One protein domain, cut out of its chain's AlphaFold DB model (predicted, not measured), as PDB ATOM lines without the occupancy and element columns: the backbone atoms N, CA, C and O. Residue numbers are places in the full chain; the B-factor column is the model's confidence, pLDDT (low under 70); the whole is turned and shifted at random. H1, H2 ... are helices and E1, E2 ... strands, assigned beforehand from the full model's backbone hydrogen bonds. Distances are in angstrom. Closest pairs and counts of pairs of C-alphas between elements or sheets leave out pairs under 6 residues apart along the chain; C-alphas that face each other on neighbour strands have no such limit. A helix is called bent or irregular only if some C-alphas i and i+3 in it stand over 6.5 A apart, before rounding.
ATOM      1  N   VAL A 311     -26.670   3.210  17.970       59.88
ATOM      2  CA  VAL A 311     -25.252   2.839  17.818       59.88
ATOM      3  C   VAL A 311     -24.849   2.380  16.406       59.88
ATOM      4  O   VAL A 311     -23.845   2.889  15.925       59.88
ATOM      5  N   GLN A 312     -25.577   1.482  15.724       64.23
ATOM      6  CA  GLN A 312     -25.203   1.063  14.359       64.23
ATOM      7  C   GLN A 312     -25.411   2.206  13.357       64.23
ATOM      8  O   GLN A 312     -24.458   2.623  12.706       64.23
ATOM      9  N   LYS A 313     -26.614   2.792  13.324       61.76
ATOM     10  CA  LYS A 313     -26.940   3.945  12.461       61.76
ATOM     11  C   LYS A 313     -26.077   5.183  12.787       61.76
ATOM     12  O   LYS A 313     -25.870   6.040  11.941       61.76
ATOM     13  N   THR A 314     -25.518   5.252  14.000       65.76
ATOM     14  CA  THR A 314     -24.532   6.250  14.450       65.76
ATOM     15  C   THR A 314     -23.123   5.904  13.974       65.76
ATOM     16  O   THR A 314     -22.410   6.806  13.575       65.76
ATOM     17  N   ALA A 315     -22.708   4.633  13.981       64.70
ATOM     18  CA  ALA A 315     -21.422   4.214  13.417       64.70
ATOM     19  C   ALA A 315     -21.379   4.438  11.897       64.70
ATOM     20  O   ALA A 315     -20.370   4.896  11.377       64.70
ATOM     21  N   GLU A 316     -22.491   4.182  11.207       64.90
ATOM     22  CA  GLU A 316     -22.687   4.520   9.794       64.90
ATOM     23  C   GLU A 316     -22.726   6.052   9.603       64.90
ATOM     24  O   GLU A 316     -21.984   6.592   8.787       64.90
ATOM     25  N   GLY A 317     -23.487   6.789  10.422       62.63
ATOM     26  CA  GLY A 317     -23.546   8.257  10.365       62.63
ATOM     27  C   GLY A 317     -22.234   8.987  10.706       62.63
ATOM     28  O   GLY A 317     -21.954  10.029  10.124       62.63
ATOM     29  N   ASP A 318     -21.399   8.448  11.599       65.54
ATOM     30  CA  ASP A 318     -20.087   9.012  11.959       65.54
ATOM     31  C   ASP A 318     -19.033   8.790  10.831       65.54
ATOM     32  O   ASP A 318     -18.044   9.525  10.775       65.54
ATOM     33  N   ILE A 319     -19.264   7.857   9.885       64.83
ATOM     34  CA  ILE A 319     -18.471   7.682   8.638       64.83
ATOM     35  C   ILE A 319     -18.847   8.723   7.564       64.83
ATOM     36  O   ILE A 319     -18.012   9.083   6.729       64.83
ATOM     37  N   HIS A 320     -20.084   9.230   7.602       54.28
ATOM     38  CA  HIS A 320     -20.628  10.245   6.686       54.28
ATOM     39  C   HIS A 320     -20.967  11.556   7.416       54.28
ATOM     40  O   HIS A 320     -21.922  12.256   7.074       54.28
ATOM     41  N   SER A 321     -20.188  11.875   8.452       54.35
ATOM     42  CA  SER A 321     -20.366  13.070   9.278       54.35
ATOM     43  C   SER A 321     -20.225  14.369   8.467       54.35
ATOM     44  O   SER A 321     -19.463  14.432   7.507       54.35
ATOM     45  N   SER A 322     -20.986  15.407   8.827       51.24
ATOM     46  CA  SER A 322     -21.253  16.537   7.927       51.24
ATOM     47  C   SER A 322     -20.026  17.414   7.602       51.24
ATOM     48  O   SER A 322     -19.314  17.838   8.522       51.24
ATOM     49  N   PRO A 323     -19.798  17.771   6.316       53.17
ATOM     50  CA  PRO A 323     -18.708  18.657   5.903       53.17
ATOM     51  C   PRO A 323     -18.962  20.101   6.373       53.17
ATOM     52  O   PRO A 323     -19.584  20.925   5.690       53.17
ATOM     53  N   GLY A 324     -18.475  20.386   7.582       52.73
ATOM     54  CA  GLY A 324     -18.640  21.657   8.296       52.73
ATOM     55  C   GLY A 324     -18.811  21.528   9.817       52.73
ATOM     56  O   GLY A 324     -18.955  22.545  10.491       52.73
ATOM     57  N   GLY A 325     -18.814  20.315  10.381       57.16
ATOM     58  CA  GLY A 325     -18.906  20.117  11.831       57.16
ATOM     59  C   GLY A 325     -17.679  20.623  12.608       57.16
ATOM     60  O   GLY A 325     -16.539  20.424  12.193       57.16
ATOM     61  N   ASN A 326     -17.904  21.225  13.783       58.65
ATOM     62  CA  ASN A 326     -16.830  21.648  14.692       58.65
ATOM     63  C   ASN A 326     -15.989  20.441  15.150       58.65
ATOM     64  O   ASN A 326     -16.440  19.637  15.973       58.65
ATOM     65  N   VAL A 327     -14.751  20.339  14.662       62.64
ATOM     66  CA  VAL A 327     -13.800  19.302  15.084       62.64
ATOM     67  C   VAL A 327     -13.391  19.492  16.547       62.64
ATOM     68  O   VAL A 327     -12.824  20.506  16.939       62.64
ATOM     69  N   HIS A 328     -13.685  18.493  17.377       68.25
ATOM     70  CA  HIS A 328     -13.300  18.475  18.787       68.25
ATOM     71  C   HIS A 328     -11.811  18.123  18.934       68.25
ATOM     72  O   HIS A 328     -11.347  17.192  18.280       68.25
ATOM     73  N   ASN A 329     -11.077  18.783  19.841       71.64
ATOM     74  CA  ASN A 329      -9.617  18.625  20.008       71.64
ATOM     75  C   ASN A 329      -9.140  17.166  20.191       71.64
ATOM     76  O   ASN A 329      -8.007  16.833  19.858       71.64
ATOM     77  N   TRP A 330     -10.000  16.269  20.676       75.12
ATOM     78  CA  TRP A 330      -9.723  14.828  20.784       75.12
ATOM     79  C   TRP A 330      -9.470  14.141  19.422       75.12
ATOM     80  O   TRP A 330      -8.765  13.138  19.360       75.12
ATOM     81  N   LEU A 331      -9.964  14.709  18.316       74.56
ATOM     82  CA  LEU A 331      -9.644  14.267  16.953       74.56
ATOM     83  C   LEU A 331      -8.167  14.505  16.600       74.56
ATOM     84  O   LEU A 331      -7.595  13.717  15.854       74.56
ATOM     85  N   LEU A 332      -7.516  15.524  17.176       77.19
ATOM     86  CA  LEU A 332      -6.069  15.732  17.035       77.19
ATOM     87  C   LEU A 332      -5.290  14.631  17.769       77.19
ATOM     88  O   LEU A 332      -4.372  14.053  17.191       77.19
ATOM     89  N   PHE A 333      -5.700  14.274  18.993       82.58
ATOM     90  CA  PHE A 333      -5.127  13.137  19.729       82.58
ATOM     91  C   PHE A 333      -5.241  11.828  18.930       82.58
ATOM     92  O   PHE A 333      -4.260  11.095  18.807       82.58
ATOM     93  N   PHE A 334      -6.397  11.559  18.315       77.78
ATOM     94  CA  PHE A 334      -6.567  10.366  17.483       77.78
ATOM     95  C   PHE A 334      -5.873  10.423  16.126       77.78
ATOM     96  O   PHE A 334      -5.407   9.381  15.679       77.78
ATOM     97  N   ASN A 335      -5.742  11.586  15.483       82.08
ATOM     98  CA  ASN A 335      -4.894  11.706  14.297       82.08
ATOM     99  C   ASN A 335      -3.430  11.397  14.651       82.08
ATOM    100  O   ASN A 335      -2.796  10.633  13.933       82.08
ATOM    101  N   ILE A 336      -2.911  11.883  15.788       84.68
ATOM    102  CA  ILE A 336      -1.566  11.513  16.269       84.68
ATOM    103  C   ILE A 336      -1.473   9.998  16.508       84.68
ATOM    104  O   ILE A 336      -0.585   9.350  15.955       84.68
ATOM    105  N   MET A 337      -2.416   9.411  17.251       84.88
ATOM    106  CA  MET A 337      -2.447   7.964  17.510       84.88
ATOM    107  C   MET A 337      -2.505   7.139  16.211       84.88
ATOM    108  O   MET A 337      -1.770   6.167  16.064       84.88
ATOM    109  N   TRP A 338      -3.317   7.557  15.233       86.58
ATOM    110  CA  TRP A 338      -3.385   6.931  13.913       86.58
ATOM    111  C   TRP A 338      -2.064   7.062  13.146       86.58
ATOM    112  O   TRP A 338      -1.561   6.050  12.659       86.58
ATOM    113  N   THR A 339      -1.491   8.271  13.054       87.56
ATOM    114  CA  THR A 339      -0.241   8.523  12.307       87.56
ATOM    115  C   THR A 339       0.901   7.642  12.812       87.56
ATOM    116  O   THR A 339       1.618   7.067  11.997       87.56
ATOM    117  N   LEU A 340       1.022   7.476  14.134       86.29
ATOM    118  CA  LEU A 340       2.072   6.681  14.769       86.29
ATOM    119  C   LEU A 340       1.855   5.172  14.595       86.29
ATOM    120  O   LEU A 340       2.802   4.463  14.261       86.29
ATOM    121  N   CYS A 341       0.632   4.671  14.804       83.85
ATOM    122  CA  CYS A 341       0.361   3.231  14.761       83.85
ATOM    123  C   CYS A 341       0.267   2.667  13.335       83.85
ATOM    124  O   CYS A 341       0.818   1.602  13.066       83.85
ATOM    125  N   PHE A 342      -0.423   3.357  12.418       85.26
ATOM    126  CA  PHE A 342      -0.771   2.809  11.096       85.26
ATOM    127  C   PHE A 342      -0.513   3.785   9.941       85.26
ATOM    128  O   PHE A 342      -0.018   3.379   8.890       85.26
ATOM    129  N   GLY A 343      -0.827   5.070  10.128       85.22
ATOM    130  CA  GLY A 343      -0.826   6.077   9.067       85.22
ATOM    131  C   GLY A 343       0.542   6.292   8.426       85.22
ATOM    132  O   GLY A 343       0.625   6.350   7.204       85.22
ATOM    133  N   MET A 344       1.623   6.337   9.210       88.17
ATOM    134  CA  MET A 344       2.992   6.467   8.692       88.17
ATOM    135  C   MET A 344       3.395   5.274   7.811       88.17
ATOM    136  O   MET A 344       3.912   5.473   6.714       88.17
ATOM    137  N   TRP A 345       3.119   4.043   8.252       88.75
ATOM    138  CA  TRP A 345       3.465   2.825   7.511       88.75
ATOM    139  C   TRP A 345       2.638   2.678   6.228       88.75
ATOM    140  O   TRP A 345       3.193   2.433   5.157       88.75
ATOM    141  N   LEU A 346       1.322   2.907   6.306       86.43
ATOM    142  CA  LEU A 346       0.431   2.889   5.141       86.43
ATOM    143  C   LEU A 346       0.765   4.004   4.136       86.43
ATOM    144  O   LEU A 346       0.766   3.762   2.928       86.43
ATOM    145  N   ALA A 347       1.092   5.208   4.615       87.95
ATOM    146  CA  ALA A 347       1.510   6.313   3.759       87.95
ATOM    147  C   ALA A 347       2.852   6.036   3.072       87.95
ATOM    148  O   ALA A 347       2.972   6.343   1.886       87.95
ATOM    149  N   LEU A 348       3.821   5.423   3.764       89.18
ATOM    150  CA  LEU A 348       5.108   5.016   3.189       89.18
ATOM    151  C   LEU A 348       4.916   3.978   2.074       89.18
ATOM    152  O   LEU A 348       5.501   4.128   1.002       89.18
ATOM    153  N   LEU A 349       4.048   2.979   2.274       88.02
ATOM    154  CA  LEU A 349       3.706   2.007   1.230       88.02
ATOM    155  C   LEU A 349       3.025   2.678   0.025       88.02
ATOM    156  O   LEU A 349       3.452   2.471  -1.109       88.02
ATOM    157  N   ALA A 350       2.020   3.531   0.242       86.05
ATOM    158  CA  ALA A 350       1.359   4.259  -0.848       86.05
ATOM    159  C   ALA A 350       2.319   5.217  -1.589       86.05
ATOM    160  O   ALA A 350       2.275   5.309  -2.816       86.05
ATOM    161  N   PHE A 351       3.229   5.876  -0.863       89.17
ATOM    162  CA  PHE A 351       4.273   6.746  -1.414       89.17
ATOM    163  C   PHE A 351       5.282   5.966  -2.262       89.17
ATOM    164  O   PHE A 351       5.644   6.416  -3.347       89.17
ATOM    165  N   LEU A 352       5.706   4.780  -1.811       88.45
ATOM    166  CA  LEU A 352       6.583   3.898  -2.583       88.45
ATOM    167  C   LEU A 352       5.918   3.487  -3.907       88.45
ATOM    168  O   LEU A 352       6.560   3.540  -4.955       88.45
ATOM    169  N   GLY A 353       4.619   3.170  -3.884       84.17
ATOM    170  CA  GLY A 353       3.839   2.902  -5.095       84.17
ATOM    171  C   GLY A 353       3.760   4.119  -6.024       84.17
ATOM    172  O   GLY A 353       4.002   3.996  -7.224       84.17
ATOM    173  N   ALA A 354       3.499   5.309  -5.470       85.06
ATOM    174  CA  ALA A 354       3.500   6.561  -6.226       85.06
ATOM    175  C   ALA A 354       4.864   6.825  -6.888       85.06
ATOM    176  O   ALA A 354       4.915   7.144  -8.075       85.06
ATOM    177  N   ALA A 355       5.965   6.627  -6.158       85.66
ATOM    178  CA  ALA A 355       7.325   6.775  -6.668       85.66
ATOM    179  C   ALA A 355       7.630   5.780  -7.802       85.66
ATOM    180  O   ALA A 355       8.175   6.183  -8.829       85.66
ATOM    181  N   VAL A 356       7.220   4.512  -7.675       84.80
ATOM    182  CA  VAL A 356       7.359   3.511  -8.747       84.80
ATOM    183  C   VAL A 356       6.558   3.921  -9.990       84.80
ATOM    184  O   VAL A 356       7.117   3.944 -11.086       84.80
ATOM    185  N   CYS A 357       5.293   4.331  -9.853       81.45
ATOM    186  CA  CYS A 357       4.507   4.842 -10.986       81.45
ATOM    187  C   CYS A 357       5.130   6.101 -11.624       81.45
ATOM    188  O   CYS A 357       5.101   6.244 -12.848       81.45
ATOM    189  N   LEU A 358       5.742   6.981 -10.823       81.03
ATOM    190  CA  LEU A 358       6.426   8.189 -11.294       81.03
ATOM    191  C   LEU A 358       7.772   7.908 -11.985       81.03
ATOM    192  O   LEU A 358       8.137   8.656 -12.889       81.03
ATOM    193  N   ILE A 359       8.477   6.819 -11.666       81.23
ATOM    194  CA  ILE A 359       9.654   6.379 -12.443       81.23
ATOM    195  C   ILE A 359       9.244   6.018 -13.883       81.23
ATOM    196  O   ILE A 359       9.954   6.341 -14.834       81.23
ATOM    197  N   PHE A 360       8.048   5.451 -14.071       74.20
ATOM    198  CA  PHE A 360       7.472   5.165 -15.391       74.20
ATOM    199  C   PHE A 360       6.669   6.340 -15.999       74.20
ATOM    200  O   PHE A 360       5.968   6.163 -16.998       74.20
ATOM    201  N   ALA A 361       6.822   7.570 -15.482       65.01
ATOM    202  CA  ALA A 361       6.151   8.784 -15.976       65.01
ATOM    203  C   ALA A 361       6.574   9.254 -17.389       65.01
ATOM    204  O   ALA A 361       6.156  10.330 -17.828       65.01
ATOM    205  N   GLY A 362       7.383   8.479 -18.118       64.84
ATOM    206  CA  GLY A 362       7.551   8.634 -19.567       64.84
ATOM    207  C   GLY A 362       6.295   8.242 -20.359       64.84
ATOM    208  O   GLY A 362       6.099   8.729 -21.468       64.84
ATOM    209  N   LEU A 363       5.419   7.415 -19.779       68.37
ATOM    210  CA  LEU A 363       4.131   7.023 -20.354       68.37
ATOM    211  C   LEU A 363       2.994   7.803 -19.666       68.37
ATOM    212  O   LEU A 363       3.011   7.907 -18.436       68.37
ATOM    213  N   PRO A 364       1.999   8.332 -20.410       71.53
ATOM    214  CA  PRO A 364       1.001   9.259 -19.863       71.53
ATOM    215  C   PRO A 364       0.237   8.660 -18.677       71.53
ATOM    216  O   PRO A 364       0.233   9.251 -17.596       71.53
ATOM    217  N   SER A 365      -0.258   7.424 -18.812       74.37
ATOM    218  CA  SER A 365      -0.990   6.740 -17.739       74.37
ATOM    219  C   SER A 365      -0.183   6.537 -16.454       74.37
ATOM    220  O   SER A 365      -0.763   6.483 -15.374       74.37
ATOM    221  N   GLY A 366       1.154   6.458 -16.517       75.52
ATOM    222  CA  GLY A 366       1.988   6.343 -15.311       75.52
ATOM    223  C   GLY A 366       1.844   7.550 -14.377       75.52
ATOM    224  O   GLY A 366       1.852   7.399 -13.154       75.52
ATOM    225  N   ARG A 367       1.622   8.745 -14.945       81.61
ATOM    226  CA  ARG A 367       1.416   9.993 -14.189       81.61
ATOM    227  C   ARG A 367       0.052  10.049 -13.507       81.61
ATOM    228  O   ARG A 367      -0.055  10.628 -12.431       81.61
ATOM    229  N   GLU A 368      -0.968   9.455 -14.118       80.98
ATOM    230  CA  GLU A 368      -2.338   9.411 -13.593       80.98
ATOM    231  C   GLU A 368      -2.402   8.517 -12.347       80.98
ATOM    232  O   GLU A 368      -2.703   9.010 -11.259       80.98
ATOM    233  N   TYR A 369      -1.984   7.248 -12.461       82.65
ATOM    234  CA  TYR A 369      -1.895   6.334 -11.310       82.65
ATOM    235  C   TYR A 369      -0.932   6.853 -10.225       82.65
ATOM    236  O   TYR A 369      -1.234   6.754  -9.035       82.65
ATOM    237  N   GLY A 370       0.195   7.466 -10.613       83.23
ATOM    238  CA  GLY A 370       1.133   8.087  -9.671       83.23
ATOM    239  C   GLY A 370       0.518   9.243  -8.871       83.23
ATOM    240  O   GLY A 370       0.755   9.345  -7.668       83.23
ATOM    241  N   ARG A 371      -0.322  10.081  -9.501       86.37
ATOM    242  CA  ARG A 371      -1.046  11.174  -8.826       86.37
ATOM    243  C   ARG A 371      -2.077  10.643  -7.827       86.37
ATOM    244  O   ARG A 371      -2.149  11.163  -6.715       86.37
ATOM    245  N   VAL A 372      -2.828   9.600  -8.193       84.26
ATOM    246  CA  VAL A 372      -3.796   8.943  -7.295       84.26
ATOM    247  C   VAL A 372      -3.089   8.365  -6.068       84.26
ATOM    248  O   VAL A 372      -3.494   8.653  -4.944       84.26
ATOM    249  N   LEU A 373      -1.998   7.611  -6.253       85.40
ATOM    250  CA  LEU A 373      -1.237   7.030  -5.139       85.40
ATOM    251  C   LEU A 373      -0.586   8.096  -4.239       85.40
ATOM    252  O   LEU A 373      -0.507   7.906  -3.024       85.40
ATOM    253  N   TRP A 374      -0.178   9.239  -4.799       87.11
ATOM    254  CA  TRP A 374       0.316  10.379  -4.021       87.11
ATOM    255  C   TRP A 374      -0.787  11.008  -3.152       87.11
ATOM    256  O   TRP A 374      -0.580  11.236  -1.958       87.11
ATOM    257  N   GLY A 375      -1.982  11.229  -3.715       84.45
ATOM    258  CA  GLY A 375      -3.155  11.695  -2.962       84.45
ATOM    259  C   GLY A 375      -3.574  10.711  -1.866       84.45
ATOM    260  O   GLY A 375      -3.791  11.112  -0.721       84.45
ATOM    261  N   LEU A 376      -3.579   9.413  -2.186       86.12
ATOM    262  CA  LEU A 376      -3.852   8.324  -1.250       86.12
ATOM    263  C   LEU A 376      -2.850   8.302  -0.085       86.12
ATOM    264  O   LEU A 376      -3.268   8.182   1.063       86.12
ATOM    265  N   SER A 377      -1.549   8.463  -0.348       87.04
ATOM    266  CA  SER A 377      -0.521   8.580   0.700       87.04
ATOM    267  C   SER A 377      -0.803   9.769   1.630       87.04
ATOM    268  O   SER A 377      -0.810   9.618   2.856       87.04
ATOM    269  N   GLY A 378      -1.153  10.926   1.056       85.03
ATOM    270  CA  GLY A 378      -1.547  12.119   1.808       85.03
ATOM    271  C   GLY A 378      -2.830  11.951   2.633       85.03
ATOM    272  O   GLY A 378      -2.955  12.581   3.687       85.03
ATOM    273  N   TYR A 379      -3.772  11.107   2.203       85.96
ATOM    274  CA  TYR A 379      -4.970  10.752   2.975       85.96
ATOM    275  C   TYR A 379      -4.652   9.743   4.090       85.96
ATOM    276  O   TYR A 379      -4.957  10.006   5.250       85.96
ATOM    277  N   LEU A 380      -3.980   8.630   3.770       85.71
ATOM    278  CA  LEU A 380      -3.650   7.558   4.721       85.71
ATOM    279  C   LEU A 380      -2.767   8.036   5.880       85.71
ATOM    280  O   LEU A 380      -2.945   7.563   7.004       85.71
ATOM    281  N   PHE A 381      -1.863   8.990   5.634       87.80
ATOM    282  CA  PHE A 381      -1.043   9.590   6.689       87.80
ATOM    283  C   PHE A 381      -1.897  10.293   7.751       87.80
ATOM    284  O   PHE A 381      -1.678  10.102   8.944       87.80
ATOM    285  N   TYR A 382      -2.879  11.093   7.325       85.19
ATOM    286  CA  TYR A 382      -3.693  11.948   8.194       85.19
ATOM    287  C   TYR A 382      -5.129  12.015   7.640       85.19
ATOM    288  O   TYR A 382      -5.412  12.908   6.829       85.19
ATOM    289  N   PRO A 383      -6.007  11.058   8.001       77.75
ATOM    290  CA  PRO A 383      -7.314  10.897   7.367       77.75
ATOM    291  C   PRO A 383      -8.418  11.745   8.009       77.75
ATOM    292  O   PRO A 383      -9.263  12.278   7.290       77.75
ATOM    293  N   PHE A 384      -8.438  11.903   9.341       74.38
ATOM    294  CA  PHE A 384      -9.596  12.507  10.008       74.38
ATOM    295  C   PHE A 384      -9.632  14.014   9.755       74.38
ATOM    296  O   PHE A 384      -8.679  14.733  10.074       74.38
ATOM    297  N   GLY A 385     -10.747  14.480   9.195       70.26
ATOM    298  CA  GLY A 385     -10.907  15.843   8.685       70.26
ATOM    299  C   GLY A 385     -10.777  15.994   7.163       70.26
ATOM    300  O   GLY A 385     -11.039  17.085   6.667       70.26
ATOM    301  N   LYS A 386     -10.418  14.933   6.425       77.10
ATOM    302  CA  LYS A 386     -10.419  14.895   4.948       77.10
ATOM    303  C   LYS A 386     -11.577  14.043   4.423       77.10
ATOM    304  O   LYS A 386     -12.162  13.248   5.163       77.10
ATOM    305  N   PHE A 387     -11.886  14.181   3.136       76.15
ATOM    306  CA  PHE A 387     -12.949  13.419   2.479       76.15
ATOM    307  C   PHE A 387     -12.534  12.926   1.086       76.15
ATOM    308  O   PHE A 387     -11.563  13.402   0.492       76.15
ATOM    309  N   ILE A 388     -13.284  11.947   0.580       78.05
ATOM    310  CA  ILE A 388     -13.044  11.294  -0.713       78.05
ATOM    311  C   ILE A 388     -14.286  11.465  -1.590       78.05
ATOM    312  O   ILE A 388     -15.397  11.167  -1.137       78.05
ATOM    313  N   ARG A 389     -14.097  11.923  -2.834       76.05
ATOM    314  CA  ARG A 389     -15.160  11.967  -3.853       76.05
ATOM    315  C   ARG A 389     -14.922  10.935  -4.949       76.05
ATOM    316  O   ARG A 389     -13.770  10.654  -5.289       76.05
ATOM    317  N   LEU A 390     -16.022  10.458  -5.520       74.30
ATOM    318  CA  LEU A 390     -16.058   9.802  -6.821       74.30
ATOM    319  C   LEU A 390     -16.387  10.859  -7.885       74.30
ATOM    320  O   LEU A 390     -17.356  11.604  -7.733       74.30
ATOM    321  N   GLU A 391     -15.588  10.935  -8.943       71.88
ATOM    322  CA  GLU A 391     -15.929  11.643 -10.178       71.88
ATOM    323  C   GLU A 391     -16.622  10.653 -11.121       71.88
ATOM    324  O   GLU A 391     -16.012   9.660 -11.512       71.88
ATOM    325  N   GLN A 392     -17.890  10.896 -11.470       64.61
ATOM    326  CA  GLN A 392     -18.628  10.008 -12.371       64.61
ATOM    327  C   GLN A 392     -18.077  10.152 -13.796       64.61
ATOM    328  O   GLN A 392     -18.149  11.229 -14.391       64.61
ATOM    329  N   GLN A 393     -17.509   9.075 -14.342       62.13
ATOM    330  CA  GLN A 393     -16.896   9.059 -15.674       62.13
ATOM    331  C   GLN A 393     -17.684   8.135 -16.608       62.13
ATOM    332  O   GLN A 393     -17.998   7.005 -16.246       62.13
ATOM    333  N   GLU A 394     -17.951   8.573 -17.845       57.09
ATOM    334  CA  GLU A 394     -18.762   7.823 -18.827       57.09
ATOM    335  C   GLU A 394     -18.287   6.374 -19.042       57.09
ATOM    336  O   GLU A 394     -19.094   5.469 -19.227       57.09
ATOM    337  N   ALA A 395     -16.973   6.136 -18.955       58.61
ATOM    338  CA  ALA A 395     -16.358   4.815 -19.095       58.61
ATOM    339  C   ALA A 395     -16.692   3.821 -17.959       58.61
ATOM    340  O   ALA A 395     -16.398   2.630 -18.098       58.61
ATOM    341  N   TYR A 396     -17.271   4.305 -16.856       60.85
ATOM    342  CA  TYR A 396     -17.618   3.531 -15.664       60.85
ATOM    343  C   TYR A 396     -19.074   3.712 -15.213       60.85
ATOM    344  O   TYR A 396     -19.449   3.068 -14.245       60.85
ATOM    345  N   LEU A 397     -19.923   4.476 -15.921       55.88
ATOM    346  CA  LEU A 397     -21.329   4.703 -15.533       55.88
ATOM    347  C   LEU A 397     -22.097   3.408 -15.198       55.88
ATOM    348  O   LEU A 397     -22.766   3.362 -14.175       55.88
ATOM    349  N   ASP A 398     -21.949   2.340 -15.990       57.96
ATOM    350  CA  ASP A 398     -22.570   1.021 -15.738       57.96
ATOM    351  C   ASP A 398     -22.071   0.312 -14.457       57.96
ATOM    352  O   ASP A 398     -22.705  -0.627 -13.976       57.96
ATOM    353  N   GLU A 399     -20.899   0.696 -13.946       57.05
ATOM    354  CA  GLU A 399     -20.219   0.095 -12.788       57.05
ATOM    355  C   GLU A 399     -20.287   1.023 -11.541       57.05
ATOM    356  O   GLU A 399     -20.287   0.516 -10.418       57.05
ATOM    357  N   ASP A 400     -20.458   2.340 -11.743       57.45
ATOM    358  CA  ASP A 400     -20.729   3.387 -10.737       57.45
ATOM    359  C   ASP A 400     -22.241   3.586 -10.448       57.45
ATOM    360  O   ASP A 400     -22.609   4.258  -9.478       57.45
ATOM    361  N   LEU A 401     -23.139   3.045 -11.286       54.42
ATOM    362  CA  LEU A 401     -24.598   3.214 -11.189       54.42
ATOM    363  C   LEU A 401     -25.149   2.663  -9.860       54.42
ATOM    364  O   LEU A 401     -25.333   1.458  -9.680       54.42
ATOM    365  N   GLY A 402     -25.430   3.577  -8.927       56.23
ATOM    366  CA  GLY A 402     -25.902   3.280  -7.571       56.23
ATOM    367  C   GLY A 402     -24.828   3.336  -6.473       56.23
ATOM    368  O   GLY A 402     -25.145   3.019  -5.323       56.23
ATOM    369  N   GLU A 403     -23.583   3.736  -6.772       57.90
ATOM    370  CA  GLU A 403     -22.521   3.894  -5.764       57.90
ATOM    371  C   GLU A 403     -22.279   5.361  -5.349       57.90
ATOM    372  O   GLU A 403     -21.864   6.232  -6.119       57.90
ATOM    373  N   GLY A 404     -22.506   5.630  -4.060       57.78
ATOM    374  CA  GLY A 404     -22.460   6.974  -3.485       57.78
ATOM    375  C   GLY A 404     -23.743   7.775  -3.737       57.78
ATOM    376  O   GLY A 404     -24.658   7.337  -4.426       57.78
ATOM    377  N   ARG A 405     -23.824   8.962  -3.129       59.23
ATOM    378  CA  ARG A 405     -25.009   9.829  -3.161       59.23
ATOM    379  C   ARG A 405     -24.646  11.244  -3.611       59.23
ATOM    380  O   ARG A 405     -23.575  11.743  -3.248       59.23
ATOM    381  N   SER A 406     -25.518  11.884  -4.396       64.47
ATOM    382  CA  SER A 406     -25.315  13.273  -4.827       64.47
ATOM    383  C   SER A 406     -25.352  14.241  -3.639       64.47
ATOM    384  O   SER A 406     -25.994  13.972  -2.620       64.47
ATOM    385  N   ILE A 407     -24.682  15.393  -3.763       64.33
ATOM    386  CA  ILE A 407     -24.629  16.401  -2.689       64.33
ATOM    387  C   ILE A 407     -26.032  16.871  -2.260       64.33
ATOM    388  O   ILE A 407     -26.305  16.992  -1.068       64.33
ATOM    389  N   SER A 408     -26.945  17.033  -3.220       65.11
ATOM    390  CA  SER A 408     -28.340  17.435  -3.012       65.11
ATOM    391  C   SER A 408     -29.174  16.381  -2.281       65.11
ATOM    392  O   SER A 408     -29.914  16.711  -1.358       65.11
ATOM    393  N   GLU A 409     -29.040  15.103  -2.638       64.80
ATOM    394  CA  GLU A 409     -29.723  14.025  -1.915       64.80
ATOM    395  C   GLU A 409     -29.133  13.795  -0.517       64.80
ATOM    396  O   GLU A 409     -29.840  13.362   0.391       64.80
ATOM    397  N   TYR A 410     -27.835  14.046  -0.325       60.67
ATOM    398  CA  TYR A 410     -27.204  13.979   0.993       60.67
ATOM    399  C   TYR A 410     -27.749  15.081   1.919       60.67
ATOM    400  O   TYR A 410     -27.996  14.820   3.098       60.67
ATOM    401  N   GLU A 411     -28.030  16.275   1.388       63.43
ATOM    402  CA  GLU A 411     -28.745  17.332   2.116       63.43
ATOM    403  C   GLU A 411     -30.218  16.962   2.385       63.43
ATOM    404  O   GLU A 411     -30.672  17.102   3.520       63.43
ATOM    405  N   GLN A 412     -30.951  16.392   1.418       65.26
ATOM    406  CA  GLN A 412     -32.314  15.867   1.646       65.26
ATOM    407  C   GLN A 412     -32.346  14.759   2.718       65.26
ATOM    408  O   GLN A 412     -33.230  14.735   3.574       65.26
ATOM    409  N   TRP A 413     -31.349  13.871   2.721       62.73
ATOM    410  CA  TRP A 413     -31.181  12.829   3.735       62.73
ATOM    411  C   TRP A 413     -30.866  13.408   5.125       62.73
ATOM    412  O   TRP A 413     -31.425  12.930   6.111       62.73
ATOM    413  N   GLN A 414     -30.049  14.467   5.226       56.53
ATOM    414  CA  GLN A 414     -29.859  15.193   6.492       56.53
ATOM    415  C   GLN A 414     -31.137  15.895   6.974       56.53
ATOM    416  O   GLN A 414     -31.386  15.935   8.181       56.53
ATOM    417  N   ASN A 415     -31.941  16.434   6.054       63.60
ATOM    418  CA  ASN A 415     -33.216  17.085   6.367       63.60
ATOM    419  C   ASN A 415     -34.304  16.082   6.796       63.60
ATOM    420  O   ASN A 415     -35.235  16.462   7.506       63.60
ATOM    421  N   GLY A 416     -34.151  14.804   6.433       58.52
ATOM    422  CA  GLY A 416     -35.045  13.711   6.819       58.52
ATOM    423  C   GLY A 416     -36.141  13.382   5.802       58.52
ATOM    424  O   GLY A 416     -36.983  12.544   6.105       58.52
ATOM    425  N   ASP A 417     -36.109  13.977   4.604       57.03
ATOM    426  CA  ASP A 417     -37.108  13.767   3.536       57.03
ATOM    427  C   ASP A 417     -36.952  12.416   2.798       57.03
ATOM    428  O   ASP A 417     -37.708  12.106   1.882       57.03
ATOM    429  N   LEU A 418     -35.963  11.597   3.177       57.26
ATOM    430  CA  LEU A 418     -35.694  10.279   2.597       57.26
ATOM    431  C   LEU A 418     -35.931   9.173   3.630       57.26
ATOM    432  O   LEU A 418     -35.087   8.896   4.484       57.26
ATOM    433  N   GLU A 419     -37.089   8.524   3.513       52.32
ATOM    434  CA  GLU A 419     -37.642   7.580   4.496       52.32
ATOM    435  C   GLU A 419     -36.804   6.295   4.673       52.32
ATOM    436  O   GLU A 419     -36.826   5.654   5.727       52.32
ATOM    437  N   GLY A 510     -11.497  -1.354 -19.337       60.17
ATOM    438  CA  GLY A 510     -10.469  -0.452 -19.885       60.17
ATOM    439  C   GLY A 510      -9.199  -1.159 -20.386       60.17
ATOM    440  O   GLY A 510      -8.946  -2.316 -20.059       60.17
ATOM    441  N   GLN A 511      -8.396  -0.462 -21.197       63.96
ATOM    442  CA  GLN A 511      -7.213  -1.032 -21.861       63.96
ATOM    443  C   GLN A 511      -6.054  -1.344 -20.889       63.96
ATOM    444  O   GLN A 511      -5.865  -0.681 -19.863       63.96
ATOM    445  N   TRP A 512      -5.250  -2.358 -21.234       67.23
ATOM    446  CA  TRP A 512      -4.086  -2.821 -20.466       67.23
ATOM    447  C   TRP A 512      -2.855  -1.918 -20.666       67.23
ATOM    448  O   TRP A 512      -1.860  -2.302 -21.276       67.23
ATOM    449  N   ASN A 513      -2.911  -0.702 -20.123       72.34
ATOM    450  CA  ASN A 513      -1.775   0.224 -20.126       72.34
ATOM    451  C   ASN A 513      -0.728  -0.187 -19.073       72.34
ATOM    452  O   ASN A 513      -1.085  -0.621 -17.979       72.34
ATOM    453  N   ILE A 514       0.571   0.010 -19.340       77.27
ATOM    454  CA  ILE A 514       1.635  -0.481 -18.435       77.27
ATOM    455  C   ILE A 514       1.547   0.121 -17.019       77.27
ATOM    456  O   ILE A 514       1.770  -0.578 -16.034       77.27
ATOM    457  N   GLY A 515       1.117   1.386 -16.899       75.81
ATOM    458  CA  GLY A 515       0.865   2.031 -15.606       75.81
ATOM    459  C   GLY A 515      -0.238   1.342 -14.792       75.81
ATOM    460  O   GLY A 515      -0.131   1.269 -13.572       75.81
ATOM    461  N   ARG A 516      -1.238   0.755 -15.466       78.00
ATOM    462  CA  ARG A 516      -2.304  -0.040 -14.840       78.00
ATOM    463  C   ARG A 516      -1.769  -1.369 -14.311       78.00
ATOM    464  O   ARG A 516      -2.105  -1.749 -13.195       78.00
ATOM    465  N   VAL A 517      -0.913  -2.050 -15.078       80.93
ATOM    466  CA  VAL A 517      -0.250  -3.295 -14.644       80.93
ATOM    467  C   VAL A 517       0.587  -3.042 -13.389       80.93
ATOM    468  O   VAL A 517       0.436  -3.752 -12.399       80.93
ATOM    469  N   ILE A 518       1.414  -1.991 -13.408       81.70
ATOM    470  CA  ILE A 518       2.266  -1.591 -12.279       81.70
ATOM    471  C   ILE A 518       1.414  -1.232 -11.052       81.70
ATOM    472  O   ILE A 518       1.701  -1.716  -9.956       81.70
ATOM    473  N   PHE A 519       0.343  -0.449 -11.236       83.15
ATOM    474  CA  PHE A 519      -0.593  -0.099 -10.166       83.15
ATOM    475  C   PHE A 519      -1.217  -1.343  -9.524       83.15
ATOM    476  O   PHE A 519      -1.103  -1.511  -8.314       83.15
ATOM    477  N   PHE A 520      -1.830  -2.241 -10.306       83.84
ATOM    478  CA  PHE A 520      -2.505  -3.419  -9.748       83.84
ATOM    479  C   PHE A 520      -1.529  -4.422  -9.119       83.84
ATOM    480  O   PHE A 520      -1.860  -5.008  -8.090       83.84
ATOM    481  N   LEU A 521      -0.317  -4.579  -9.666       83.78
ATOM    482  CA  LEU A 521       0.733  -5.406  -9.063       83.78
ATOM    483  C   LEU A 521       1.141  -4.861  -7.686       83.78
ATOM    484  O   LEU A 521       1.137  -5.601  -6.703       83.78
ATOM    485  N   PHE A 522       1.433  -3.561  -7.587       83.60
ATOM    486  CA  PHE A 522       1.794  -2.929  -6.315       83.60
ATOM    487  C   PHE A 522       0.623  -2.936  -5.315       83.60
ATOM    488  O   PHE A 522       0.799  -3.217  -4.125       83.60
ATOM    489  N   PHE A 523      -0.591  -2.669  -5.803       84.81
ATOM    490  CA  PHE A 523      -1.813  -2.654  -5.008       84.81
ATOM    491  C   PHE A 523      -2.124  -4.022  -4.399       84.81
ATOM    492  O   PHE A 523      -2.393  -4.088  -3.201       84.81
ATOM    493  N   TYR A 524      -2.056  -5.113  -5.168       85.12
ATOM    494  CA  TYR A 524      -2.345  -6.453  -4.646       85.12
ATOM    495  C   TYR A 524      -1.222  -7.018  -3.760       85.12
ATOM    496  O   TYR A 524      -1.533  -7.696  -2.784       85.12
ATOM    497  N   ILE A 525       0.056  -6.722  -4.037       85.55
ATOM    498  CA  ILE A 525       1.182  -7.284  -3.262       85.55
ATOM    499  C   ILE A 525       1.436  -6.532  -1.945       85.55
ATOM    500  O   ILE A 525       1.761  -7.171  -0.948       85.55
ATOM    501  N   LEU A 526       1.296  -5.199  -1.908       83.32
ATOM    502  CA  LEU A 526       1.673  -4.393  -0.732       83.32
ATOM    503  C   LEU A 526       0.496  -3.663  -0.075       83.32
ATOM    504  O   LEU A 526       0.318  -3.764   1.139       83.32
ATOM    505  N   ILE A 527      -0.318  -2.934  -0.844       83.78
ATOM    506  CA  ILE A 527      -1.385  -2.093  -0.263       83.78
ATOM    507  C   ILE A 527      -2.540  -2.954   0.271       83.78
ATOM    508  O   ILE A 527      -3.025  -2.718   1.374       83.78
ATOM    509  N   THR A 528      -2.952  -3.978  -0.477       84.18
ATOM    510  CA  THR A 528      -4.064  -4.878  -0.132       84.18
ATOM    511  C   THR A 528      -3.861  -5.590   1.210       84.18
ATOM    512  O   THR A 528      -4.701  -5.391   2.091       84.18
ATOM    513  N   PRO A 529      -2.782  -6.372   1.440       85.69
ATOM    514  CA  PRO A 529      -2.591  -7.038   2.730       85.69
ATOM    515  C   PRO A 529      -2.461  -6.035   3.883       85.69
ATOM    516  O   PRO A 529      -3.042  -6.258   4.942       85.69
ATOM    517  N   ALA A 530      -1.791  -4.896   3.675       85.74
ATOM    518  CA  ALA A 530      -1.660  -3.866   4.705       85.74
ATOM    519  C   ALA A 530      -3.016  -3.239   5.096       85.74
ATOM    520  O   ALA A 530      -3.296  -3.090   6.286       85.74
ATOM    521  N   LEU A 531      -3.889  -2.929   4.127       85.03
ATOM    522  CA  LEU A 531      -5.241  -2.424   4.402       85.03
ATOM    523  C   LEU A 531      -6.122  -3.473   5.097       85.03
ATOM    524  O   LEU A 531      -6.839  -3.119   6.032       85.03
ATOM    525  N   PHE A 532      -6.049  -4.751   4.706       85.58
ATOM    526  CA  PHE A 532      -6.792  -5.820   5.387       85.58
ATOM    527  C   PHE A 532      -6.323  -6.033   6.833       85.58
ATOM    528  O   PHE A 532      -7.163  -6.138   7.727       85.58
ATOM    529  N   ILE A 533      -5.010  -6.032   7.088       85.49
ATOM    530  CA  ILE A 533      -4.444  -6.164   8.442       85.49
ATOM    531  C   ILE A 533      -4.867  -4.981   9.322       85.49
ATOM    532  O   ILE A 533      -5.409  -5.187  10.408       85.49
ATOM    533  N   VAL A 534      -4.694  -3.741   8.849       85.18
ATOM    534  CA  VAL A 534      -5.082  -2.548   9.622       85.18
ATOM    535  C   VAL A 534      -6.596  -2.493   9.840       85.18
ATOM    536  O   VAL A 534      -7.032  -2.171  10.946       85.18
ATOM    537  N   SER A 535      -7.404  -2.891   8.851       83.64
ATOM    538  CA  SER A 535      -8.852  -3.046   9.021       83.64
ATOM    539  C   SER A 535      -9.200  -4.071  10.103       83.64
ATOM    540  O   SER A 535     -10.063  -3.804  10.940       83.64
ATOM    541  N   GLY A 536      -8.540  -5.234  10.103       81.22
ATOM    542  CA  GLY A 536      -8.744  -6.292  11.092       81.22
ATOM    543  C   GLY A 536      -8.421  -5.832  12.513       81.22
ATOM    544  O   GLY A 536      -9.231  -6.020  13.418       81.22
ATOM    545  N   ILE A 537      -7.297  -5.133  12.701       82.41
ATOM    546  CA  ILE A 537      -6.907  -4.563  14.002       82.41
ATOM    547  C   ILE A 537      -7.897  -3.467  14.439       82.41
ATOM    548  O   ILE A 537      -8.349  -3.460  15.586       82.41
ATOM    549  N   CYS A 538      -8.305  -2.576  13.527       80.63
ATOM    550  CA  CYS A 538      -9.292  -1.531  13.823       80.63
ATOM    551  C   CYS A 538     -10.676  -2.099  14.175       80.63
ATOM    552  O   CYS A 538     -11.398  -1.489  14.968       80.63
ATOM    553  N   TRP A 539     -11.038  -3.257  13.619       79.85
ATOM    554  CA  TRP A 539     -12.247  -3.997  13.975       79.85
ATOM    555  C   TRP A 539     -12.117  -4.684  15.341       79.85
ATOM    556  O   TRP A 539     -13.001  -4.529  16.186       79.85
ATOM    557  N   PHE A 540     -11.000  -5.384  15.587       77.72
ATOM    558  CA  PHE A 540     -10.712  -6.097  16.837       77.72
ATOM    559  C   PHE A 540     -10.771  -5.180  18.067       77.72
ATOM    560  O   PHE A 540     -11.384  -5.533  19.074       77.72
ATOM    561  N   LEU A 541     -10.231  -3.961  17.960       73.96
ATOM    562  CA  LEU A 541     -10.209  -2.977  19.048       73.96
ATOM    563  C   LEU A 541     -11.595  -2.437  19.470       73.96
ATOM    564  O   LEU A 541     -11.659  -1.695  20.449       73.96
ATOM    565  N   VAL A 542     -12.690  -2.792  18.774       74.65
ATOM    566  CA  VAL A 542     -14.106  -2.402  19.010       74.65
ATOM    567  C   VAL A 542     -14.392  -0.899  18.895       74.65
ATOM    568  O   VAL A 542     -15.289  -0.476  18.166       74.65
ATOM    569  N   PHE A 543     -13.642  -0.061  19.599       76.82
ATOM    570  CA  PHE A 543     -13.826   1.384  19.631       76.82
ATOM    571  C   PHE A 543     -13.537   2.062  18.287       76.82
ATOM    572  O   PHE A 543     -14.012   3.174  18.090       76.82
ATOM    573  N   SER A 544     -12.802   1.408  17.381       78.20
ATOM    574  CA  SER A 544     -12.368   1.905  16.064       78.20
ATOM    575  C   SER A 544     -13.059   1.232  14.863       78.20
ATOM    576  O   SER A 544     -12.597   1.378  13.729       78.20
ATOM    577  N   ILE A 545     -14.183   0.532  15.078       76.05
ATOM    578  CA  ILE A 545     -14.979  -0.115  14.011       76.05
ATOM    579  C   ILE A 545     -15.273   0.809  12.804       76.05
ATOM    580  O   ILE A 545     -15.133   0.327  11.674       76.05
ATOM    581  N   PRO A 546     -15.615   2.111  12.969       74.55
ATOM    582  CA  PRO A 546     -15.808   3.011  11.830       74.55
ATOM    583  C   PRO A 546     -14.578   3.116  10.922       74.55
ATOM    584  O   PRO A 546     -14.718   3.137   9.702       74.55
ATOM    585  N   MET A 547     -13.367   3.113  11.492       76.90
ATOM    586  CA  MET A 547     -12.141   3.195  10.698       76.90
ATOM    587  C   MET A 547     -11.856   1.900   9.932       76.90
ATOM    588  O   MET A 547     -11.459   1.961   8.772       76.90
ATOM    589  N   GLY A 548     -12.147   0.735  10.526       78.43
ATOM    590  CA  GLY A 548     -12.074  -0.552   9.822       78.43
ATOM    591  C   GLY A 548     -13.010  -0.599   8.604       78.43
ATOM    592  O   GLY A 548     -12.595  -0.947   7.498       78.43
ATOM    593  N   ARG A 549     -14.262  -0.142   8.772       79.52
ATOM    594  CA  ARG A 549     -15.219   0.018   7.659       79.52
ATOM    595  C   ARG A 549     -14.677   0.942   6.566       79.52
ATOM    596  O   ARG A 549     -14.736   0.582   5.394       79.52
ATOM    597  N   VAL A 550     -14.109   2.086   6.943       80.26
ATOM    598  CA  VAL A 550     -13.507   3.057   6.014       80.26
ATOM    599  C   VAL A 550     -12.341   2.459   5.227       80.26
ATOM    600  O   VAL A 550     -12.277   2.656   4.015       80.26
ATOM    601  N   THR A 551     -11.459   1.675   5.857       82.07
ATOM    602  CA  THR A 551     -10.367   0.991   5.143       82.07
ATOM    603  C   THR A 551     -10.859  -0.078   4.160       82.07
ATOM    604  O   THR A 551     -10.249  -0.238   3.105       82.07
ATOM    605  N   ILE A 552     -11.980  -0.756   4.444       81.07
ATOM    606  CA  ILE A 552     -12.597  -1.728   3.518       81.07
ATOM    607  C   ILE A 552     -13.255  -1.023   2.324       81.07
ATOM    608  O   ILE A 552     -13.042  -1.439   1.187       81.07
ATOM    609  N   LEU A 553     -14.019   0.049   2.562       78.24
ATOM    610  CA  LEU A 553     -14.645   0.839   1.492       78.24
ATOM    611  C   LEU A 553     -13.583   1.447   0.564       78.24
ATOM    612  O   LEU A 553     -13.681   1.338  -0.657       78.24
ATOM    613  N   LEU A 554     -12.516   2.008   1.143       82.18
ATOM    614  CA  LEU A 554     -11.374   2.534   0.398       82.18
ATOM    615  C   LEU A 554     -10.692   1.453  -0.460       82.18
ATOM    616  O   LEU A 554     -10.345   1.723  -1.606       82.18
ATOM    617  N   PHE A 555     -10.531   0.233   0.063       83.99
ATOM    618  CA  PHE A 555      -9.998  -0.898  -0.701       83.99
ATOM    619  C   PHE A 555     -10.889  -1.279  -1.899       83.99
ATOM    620  O   PHE A 555     -10.356  -1.486  -2.991       83.99
ATOM    621  N   ASP A 556     -12.214  -1.356  -1.728       78.91
ATOM    622  CA  ASP A 556     -13.127  -1.755  -2.811       78.91
ATOM    623  C   ASP A 556     -13.123  -0.713  -3.947       78.91
ATOM    624  O   ASP A 556     -12.836  -1.055  -5.095       78.91
ATOM    625  N   HIS A 557     -13.283   0.581  -3.643       77.09
ATOM    626  CA  HIS A 557     -13.245   1.616  -4.687       77.09
ATOM    627  C   HIS A 557     -11.861   1.751  -5.359       77.09
ATOM    628  O   HIS A 557     -11.806   1.900  -6.581       77.09
ATOM    629  N   LEU A 558     -10.743   1.619  -4.625       80.20
ATOM    630  CA  LEU A 558      -9.392   1.590  -5.225       80.20
ATOM    631  C   LEU A 558      -9.188   0.396  -6.168       80.20
ATOM    632  O   LEU A 558      -8.438   0.500  -7.141       80.20
ATOM    633  N   ARG A 559      -9.835  -0.739  -5.886       79.41
ATOM    634  CA  ARG A 559      -9.783  -1.937  -6.729       79.41
ATOM    635  C   ARG A 559     -10.630  -1.791  -7.997       79.41
ATOM    636  O   ARG A 559     -10.230  -2.315  -9.039       79.41
ATOM    637  N   ARG A 560     -11.788  -1.130  -7.912       72.17
ATOM    638  CA  ARG A 560     -12.718  -0.968  -9.042       72.17
ATOM    639  C   ARG A 560     -12.330   0.197  -9.963       72.17
ATOM    640  O   ARG A 560     -11.963  -0.047 -11.114       72.17
ATOM    641  N   HIS A 561     -12.338   1.430  -9.444       73.26
ATOM    642  CA  HIS A 561     -12.244   2.673 -10.227       73.26
ATOM    643  C   HIS A 561     -11.146   3.617  -9.690       73.26
ATOM    644  O   HIS A 561     -11.431   4.739  -9.269       73.26
ATOM    645  N   PRO A 562      -9.859   3.211  -9.706       76.29
ATOM    646  CA  PRO A 562      -8.779   3.981  -9.083       76.29
ATOM    647  C   PRO A 562      -8.581   5.395  -9.653       76.29
ATOM    648  O   PRO A 562      -8.105   6.256  -8.924       76.29
ATOM    649  N   LEU A 563      -8.937   5.664 -10.918       72.80
ATOM    650  CA  LEU A 563      -8.826   7.012 -11.503       72.80
ATOM    651  C   LEU A 563      -9.982   7.956 -11.134       72.80
ATOM    652  O   LEU A 563      -9.795   9.165 -11.225       72.80
ATOM    653  N   ALA A 564     -11.136   7.434 -10.711       74.28
ATOM    654  CA  ALA A 564     -12.307   8.240 -10.353       74.28
ATOM    655  C   ALA A 564     -12.214   8.838  -8.933       74.28
ATOM    656  O   ALA A 564     -13.063   9.629  -8.524       74.28
ATOM    657  N   LEU A 565     -11.192   8.457  -8.156       76.13
ATOM    658  CA  LEU A 565     -11.025   8.853  -6.760       76.13
ATOM    659  C   LEU A 565     -10.222  10.149  -6.620       76.13
ATOM    660  O   LEU A 565      -9.028  10.198  -6.925       76.13
ATOM    661  N   THR A 566     -10.859  11.177  -6.055       78.18
ATOM    662  CA  THR A 566     -10.195  12.434  -5.683       78.18
ATOM    663  C   THR A 566     -10.171  12.623  -4.165       78.18
ATOM    664  O   THR A 566     -11.174  12.451  -3.468       78.18
ATOM    665  N   PHE A 567      -8.988  12.962  -3.646       80.14
ATOM    666  CA  PHE A 567      -8.726  13.191  -2.223       80.14
ATOM    667  C   PHE A 567      -8.626  14.696  -1.978       80.14
ATOM    668  O   PHE A 567      -7.717  15.340  -2.501       80.14
ATOM    669  N   GLU A 568      -9.534  15.251  -1.179       72.56
ATOM    670  CA  GLU A 568      -9.603  16.691  -0.922       72.56
ATOM    671  C   GLU A 568      -9.655  16.977   0.588       72.56
ATOM    672  O   GLU A 568     -10.108  16.174   1.411       72.56
ATOM    673  N   SER A 569      -9.107  18.134   0.944       66.29
ATOM    674  CA  SER A 569      -8.954  18.650   2.298       66.29
ATOM    675  C   SER A 569      -9.867  19.834   2.615       66.29
ATOM    676  O   SER A 569     -10.206  20.004   3.785       66.29
ATOM    677  N   ASP A 570     -10.284  20.627   1.619       62.79
ATOM    678  CA  ASP A 570     -11.122  21.809   1.847       62.79
ATOM    679  C   ASP A 570     -12.570  21.630   1.356       62.79
ATOM    680  O   ASP A 570     -12.858  21.291   0.204       62.79
ATOM    681  N   ILE A 571     -13.504  21.910   2.262       60.89
ATOM    682  CA  ILE A 571     -14.951  21.899   2.037       60.89
ATOM    683  C   ILE A 571     -15.373  23.069   1.127       60.89
ATOM    684  O   ILE A 571     -16.386  22.968   0.434       60.89
ATOM    685  N   ALA A 572     -14.609  24.167   1.074       59.70
ATOM    686  CA  ALA A 572     -14.853  25.262   0.134       59.70
ATOM    687  C   ALA A 572     -14.841  24.754  -1.320       59.70
ATOM    688  O   ALA A 572     -15.777  25.013  -2.079       59.70
ATOM    689  N   THR A 573     -13.865  23.909  -1.666       62.08
ATOM    690  CA  THR A 573     -13.741  23.237  -2.973       62.08
ATOM    691  C   THR A 573     -14.838  22.186  -3.222       62.08
ATOM    692  O   THR A 573     -14.900  21.598  -4.303       62.08
ATOM    693  N   ALA A 574     -15.705  21.895  -2.243       56.69
ATOM    694  CA  ALA A 574     -16.865  21.005  -2.397       56.69
ATOM    695  C   ALA A 574     -18.166  21.744  -2.746       56.69
ATOM    696  O   ALA A 574     -19.103  21.109  -3.218       56.69
ATOM    697  N   ARG A 575     -18.229  23.070  -2.549       57.23
ATOM    698  CA  ARG A 575     -19.410  23.902  -2.858       57.23
ATOM    699  C   ARG A 575     -19.220  24.811  -4.080       57.23
ATOM    700  O   ARG A 575     -20.004  25.732  -4.290       57.23
ATOM    701  N   ALA A 576     -18.181  24.576  -4.883       63.52
ATOM    702  CA  ALA A 576     -17.956  25.314  -6.122       63.52
ATOM    703  C   ALA A 576     -19.026  24.935  -7.172       63.52
ATOM    704  O   ALA A 576     -19.098  23.764  -7.547       63.52
ATOM    705  N   PRO A 577     -19.826  25.885  -7.701       54.74
ATOM    706  CA  PRO A 577     -20.962  25.597  -8.590       54.74
ATOM    707  C   PRO A 577     -20.566  25.156 -10.014       54.74
ATOM    708  O   PRO A 577     -21.413  25.066 -10.894       54.74
ATOM    709  N   THR A 578     -19.278  24.899 -10.250       54.91
ATOM    710  CA  THR A 578     -18.705  24.431 -11.521       54.91
ATOM    711  C   THR A 578     -18.109  23.022 -11.413       54.91
ATOM    712  O   THR A 578     -17.360  22.610 -12.296       54.91
ATOM    713  N   ALA A 579     -18.368  22.298 -10.320       54.27
ATOM    714  CA  ALA A 579     -17.943  20.909 -10.166       54.27
ATOM    715  C   ALA A 579     -18.901  19.959 -10.922       54.27
ATOM    716  O   ALA A 579     -20.116  20.100 -10.769       54.27
ATOM    717  N   PRO A 580     -18.394  18.992 -11.713       53.33
ATOM    718  CA  PRO A 580     -19.229  17.976 -12.351       53.33
ATOM    719  C   PRO A 580     -19.846  17.012 -11.323       53.33
ATOM    720  O   PRO A 580     -19.472  16.999 -10.143       53.33
ATOM    721  N   GLN A 581     -20.800  16.200 -11.790       59.85
ATOM    722  CA  GLN A 581     -21.550  15.235 -10.982       59.85
ATOM    723  C   GLN A 581     -20.591  14.313 -10.211       59.85
ATOM    724  O   GLN A 581     -19.883  13.482 -10.781       59.85
ATOM    725  N   SER A 582     -20.523  14.517  -8.897       65.26
ATOM    726  CA  SER A 582     -19.583  13.826  -8.019       65.26
ATOM    727  C   SER A 582     -20.251  13.462  -6.697       65.26
ATOM    728  O   SER A 582     -20.966  14.271  -6.097       65.26
ATOM    729  N   SER A 583     -20.036  12.223  -6.254       67.71
ATOM    730  CA  SER A 583     -20.620  11.680  -5.026       67.71
ATOM    731  C   SER A 583     -19.589  11.671  -3.894       67.71
ATOM    732  O   SER A 583     -18.388  11.495  -4.116       67.71
ATOM    733  N   ILE A 584     -20.038  11.897  -2.655       69.14
ATOM    734  CA  ILE A 584     -19.166  11.824  -1.471       69.14
ATOM    735  C   ILE A 584     -19.176  10.384  -0.957       69.14
ATOM    736  O   ILE A 584     -20.207   9.901  -0.490       69.14
ATOM    737  N   ILE A 585     -18.021   9.717  -1.004       68.68
ATOM    738  CA  ILE A 585     -17.897   8.308  -0.600       68.68
ATOM    739  C   ILE A 585     -17.661   8.186   0.911       68.68
ATOM    740  O   ILE A 585     -18.285   7.364   1.576       68.68
ATOM    741  N   VAL A 586     -16.744   8.989   1.469       71.87
ATOM    742  CA  VAL A 586     -16.271   8.863   2.864       71.87
ATOM    743  C   VAL A 586     -15.971  10.240   3.464       71.87
ATOM    744  O   VAL A 586     -15.306  11.056   2.820       71.87
ATOM    745  N   CYS A 587     -16.411  10.492   4.707       69.79
ATOM    746  CA  CYS A 587     -16.248  11.779   5.396       69.79
ATOM    747  C   CYS A 587     -16.054  11.611   6.925       69.79
ATOM    748  O   CYS A 587     -16.998  11.694   7.720       69.79
ATOM    749  N   THR A 588     -14.812  11.342   7.357       69.77
ATOM    750  CA  THR A 588     -14.505  10.931   8.745       69.77
ATOM    751  C   THR A 588     -14.145  12.096   9.680       69.77
ATOM    752  O   THR A 588     -12.975  12.430   9.879       69.77
ATOM    753  N   TYR A 589     -15.147  12.672  10.353       67.73
ATOM    754  CA  TYR A 589     -14.942  13.557  11.513       67.73
ATOM    755  C   TYR A 589     -15.086  12.821  12.863       67.73
ATOM    756  O   TYR A 589     -14.838  13.414  13.916       67.73
ATOM    757  N   ARG A 590     -15.433  11.522  12.864       68.14
ATOM    758  CA  ARG A 590     -15.417  10.640  14.048       68.14
ATOM    759  C   ARG A 590     -15.043   9.200  13.698       68.14
ATOM    760  O   ARG A 590     -15.830   8.469  13.113       68.14
ATOM    761  N   ALA A 591     -13.861   8.773  14.129       66.24
ATOM    762  CA  ALA A 591     -13.359   7.420  13.871       66.24
ATOM    763  C   ALA A 591     -13.377   6.481  15.090       66.24
ATOM    764  O   ALA A 591     -13.310   5.265  14.918       66.24
ATOM    765  N   VAL A 592     -13.446   7.027  16.312       72.75
ATOM    766  CA  VAL A 592     -13.320   6.256  17.561       72.75
ATOM    767  C   VAL A 592     -14.337   6.713  18.610       72.75
ATOM    768  O   VAL A 592     -14.545   7.914  18.798       72.75
ATOM    769  N   GLY A 593     -14.956   5.771  19.331       69.56
ATOM    770  CA  GLY A 593     -15.914   6.104  20.388       69.56
ATOM    771  C   GLY A 593     -16.343   4.945  21.295       69.56
ATOM    772  O   GLY A 593     -16.722   3.872  20.837       69.56
ATOM    773  N   ALA A 594     -16.405   5.205  22.607       71.40
ATOM    774  CA  ALA A 594     -16.837   4.237  23.628       71.40
ATOM    775  C   ALA A 594     -18.261   3.671  23.416       71.40
ATOM    776  O   ALA A 594     -18.608   2.614  23.941       71.40
ATOM    777  N   LYS A 595     -19.097   4.354  22.620       71.53
ATOM    778  CA  LYS A 595     -20.462   3.919  22.285       71.53
ATOM    779  C   LYS A 595     -20.488   2.599  21.504       71.53
ATOM    780  O   LYS A 595     -21.438   1.834  21.673       71.53
ATOM    781  N   TYR A 596     -19.460   2.311  20.701       71.69
ATOM    782  CA  TYR A 596     -19.424   1.130  19.831       71.69
ATOM    783  C   TYR A 596     -19.200  -0.193  20.583       71.69
ATOM    784  O   TYR A 596     -19.446  -1.245  20.010       71.69
ATOM    785  N   TRP A 597     -18.888  -0.180  21.889       70.08
ATOM    786  CA  TRP A 597     -18.964  -1.395  22.726       70.08
ATOM    787  C   TRP A 597     -20.360  -2.045  22.672       70.08
ATOM    788  O   TRP A 597     -20.498  -3.262  22.753       70.08
ATOM    789  N   LYS A 598     -21.411  -1.230  22.502       66.38
ATOM    790  CA  LYS A 598     -22.810  -1.673  22.378       66.38
ATOM    791  C   LYS A 598     -23.226  -1.990  20.931       66.38
ATOM    792  O   LYS A 598     -24.425  -2.102  20.674       66.38
ATOM    793  N   TYR A 599     -22.275  -2.087  19.999       67.98
ATOM    794  CA  TYR A 599     -22.499  -2.603  18.647       67.98
ATOM    795  C   TYR A 599     -22.653  -4.131  18.713       67.98
ATOM    796  O   TYR A 599     -21.960  -4.809  19.478       67.98
TER     797      TYR A 599
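Overview. This is residues 311 to 419 and 510 to 599 of the 1272 residues of the protein "Calcium/proton exchanger" of Sporothrix schenckii (strain ATCC 58251 / de Perez 2211183) (UniProt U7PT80). A small sheet of three strands, E2, E1 and E3, sits beside two helical hairpins, H2b with H3 and H6b with H7, laid one over the other as two layers; H3 passes over E2 and H7 grazes the sheet. The two layers meet where H6a packs on H2b and H3, while the small helices H1 and H8 lie together near the start of H7, and H4 and H5 lie by the sheet, away from the hairpins. The printed part has 199 residues with eight named helices and three named strands, in the order H1 H2 H3 E1 H4 H5 H6 H7 E2 E3 H8; the sheet runs E2, E1, E3, antiparallel throughout, and the class is mostly helix. It is compact, with a radius of gyration of the C-alphas of 17.1 A and spans of 49 by 38 by 27 A.

Along the chain. The strands are E1, residues 387 to 391, 13.1 A long, E2, residues 565 to 568, and E3, residues 582 to 587, 14.0 A. H3 spans residues 364 to 381, 26.6 A, and H7 spans residues 545 to 560, 23.2 A. H2, residues 330 to 359, was assigned as one helix by its hydrogen bonds but is bent, with C-alphas 341 and 344 7.4 A apart; its arms are H2a, residues 330 to 341, 16.5 A, and H2b, residues 344 to 359, 22.2 A. H6, residues 514 to 540, likewise one helix by its hydrogen bonds, is bent, with C-alphas 525 and 528 6.6 A apart; its arms are H6a, residues 514 to 525, 16.6 A, and H6b, residues 528 to 540, 18.3 A. The shorter helices are H1, residues 311 to 319, H4, residues 394 to 400, H5, residues 407 to 415, and H8, residues 594 to 598. H4 is irregular, with C-alphas 395 and 398 8.0 A apart. C-alpha 311 is at (-25.252, 2.839, 17.818), C-alpha 387 at (-12.949, 13.419, 2.479) and C-alpha 598 at (-22.810, -1.673, 22.378).

Arrangement. E1 is the inner strand. With E3 it is antiparallel at 157 degrees, N 390 and O 583 being 2.9 A apart, within hydrogen-bond range; with E2 it is antiparallel at 141 degrees, with N 389 and O 566 at 3.0 A. H3 is on the sheet at a height of 7.4 A, over E2, slantwise at 46 degrees on the local plane; the closest C-alphas are those of Gly 375 and Phe 567, 5.8 A. H7 only grazes the sheet with residues 550 to 558, H1 with 317 to 319 and H5 with 407 to 410; H4 is not on it. H2b, H3 and H6a form a bundle, three helices or arms side by side. H2b and H3, a helical hairpin, touch at a shallow tilt of 12 degrees, opposite ways, closest at the C-alphas of Ala 347 and Ser 377, 4.3 A. H6a touches H3 with residues 514 to 519 alone, closest at the C-alphas of Gly 366 and Gly 515, 4.5 A. H2b touches H6a with residues 353 to 357 alone, closest at the C-alphas of Gly 353 and Phe 522, 6.3 A. H6b and H7, the other helical hairpin, touch at a shallow tilt of 20 degrees, opposite ways, closest at the C-alphas of Ser 535 and Gly 548, 4.2 A. H7 touches H1 with residues 545 to 550 alone, closest at the C-alphas of Pro 546 and Ala 315, 6.0 A. H1 touches H8 at the C-alphas of Val 311 and Tyr 596, 6.4 A. Every O i to N i+4 pair is within hydrogen-bond range in H1, H2a, H2b, H5, H6a, H6b and H7, against 13 of 14 in H3, 1 of 3 in H4, with 1 of 4 O i to N i+3 pairs, and 0 of 1 in H8, with 2 of 2.

Size, cuts and confidence. The farthest C-alphas, of Gly 362 and Lys 598, are 52.8 A apart. Residues 420 to 509 are not printed, and C-alphas 419 and 510 are 37.4 A apart across the cut. The link from E2 to E3, residues 569 to 581, is long. The mean pLDDT of the printed part is 73.2, with 77 residues under 70, among them residues 311 to 328, 392 to 419 and 569 to 585.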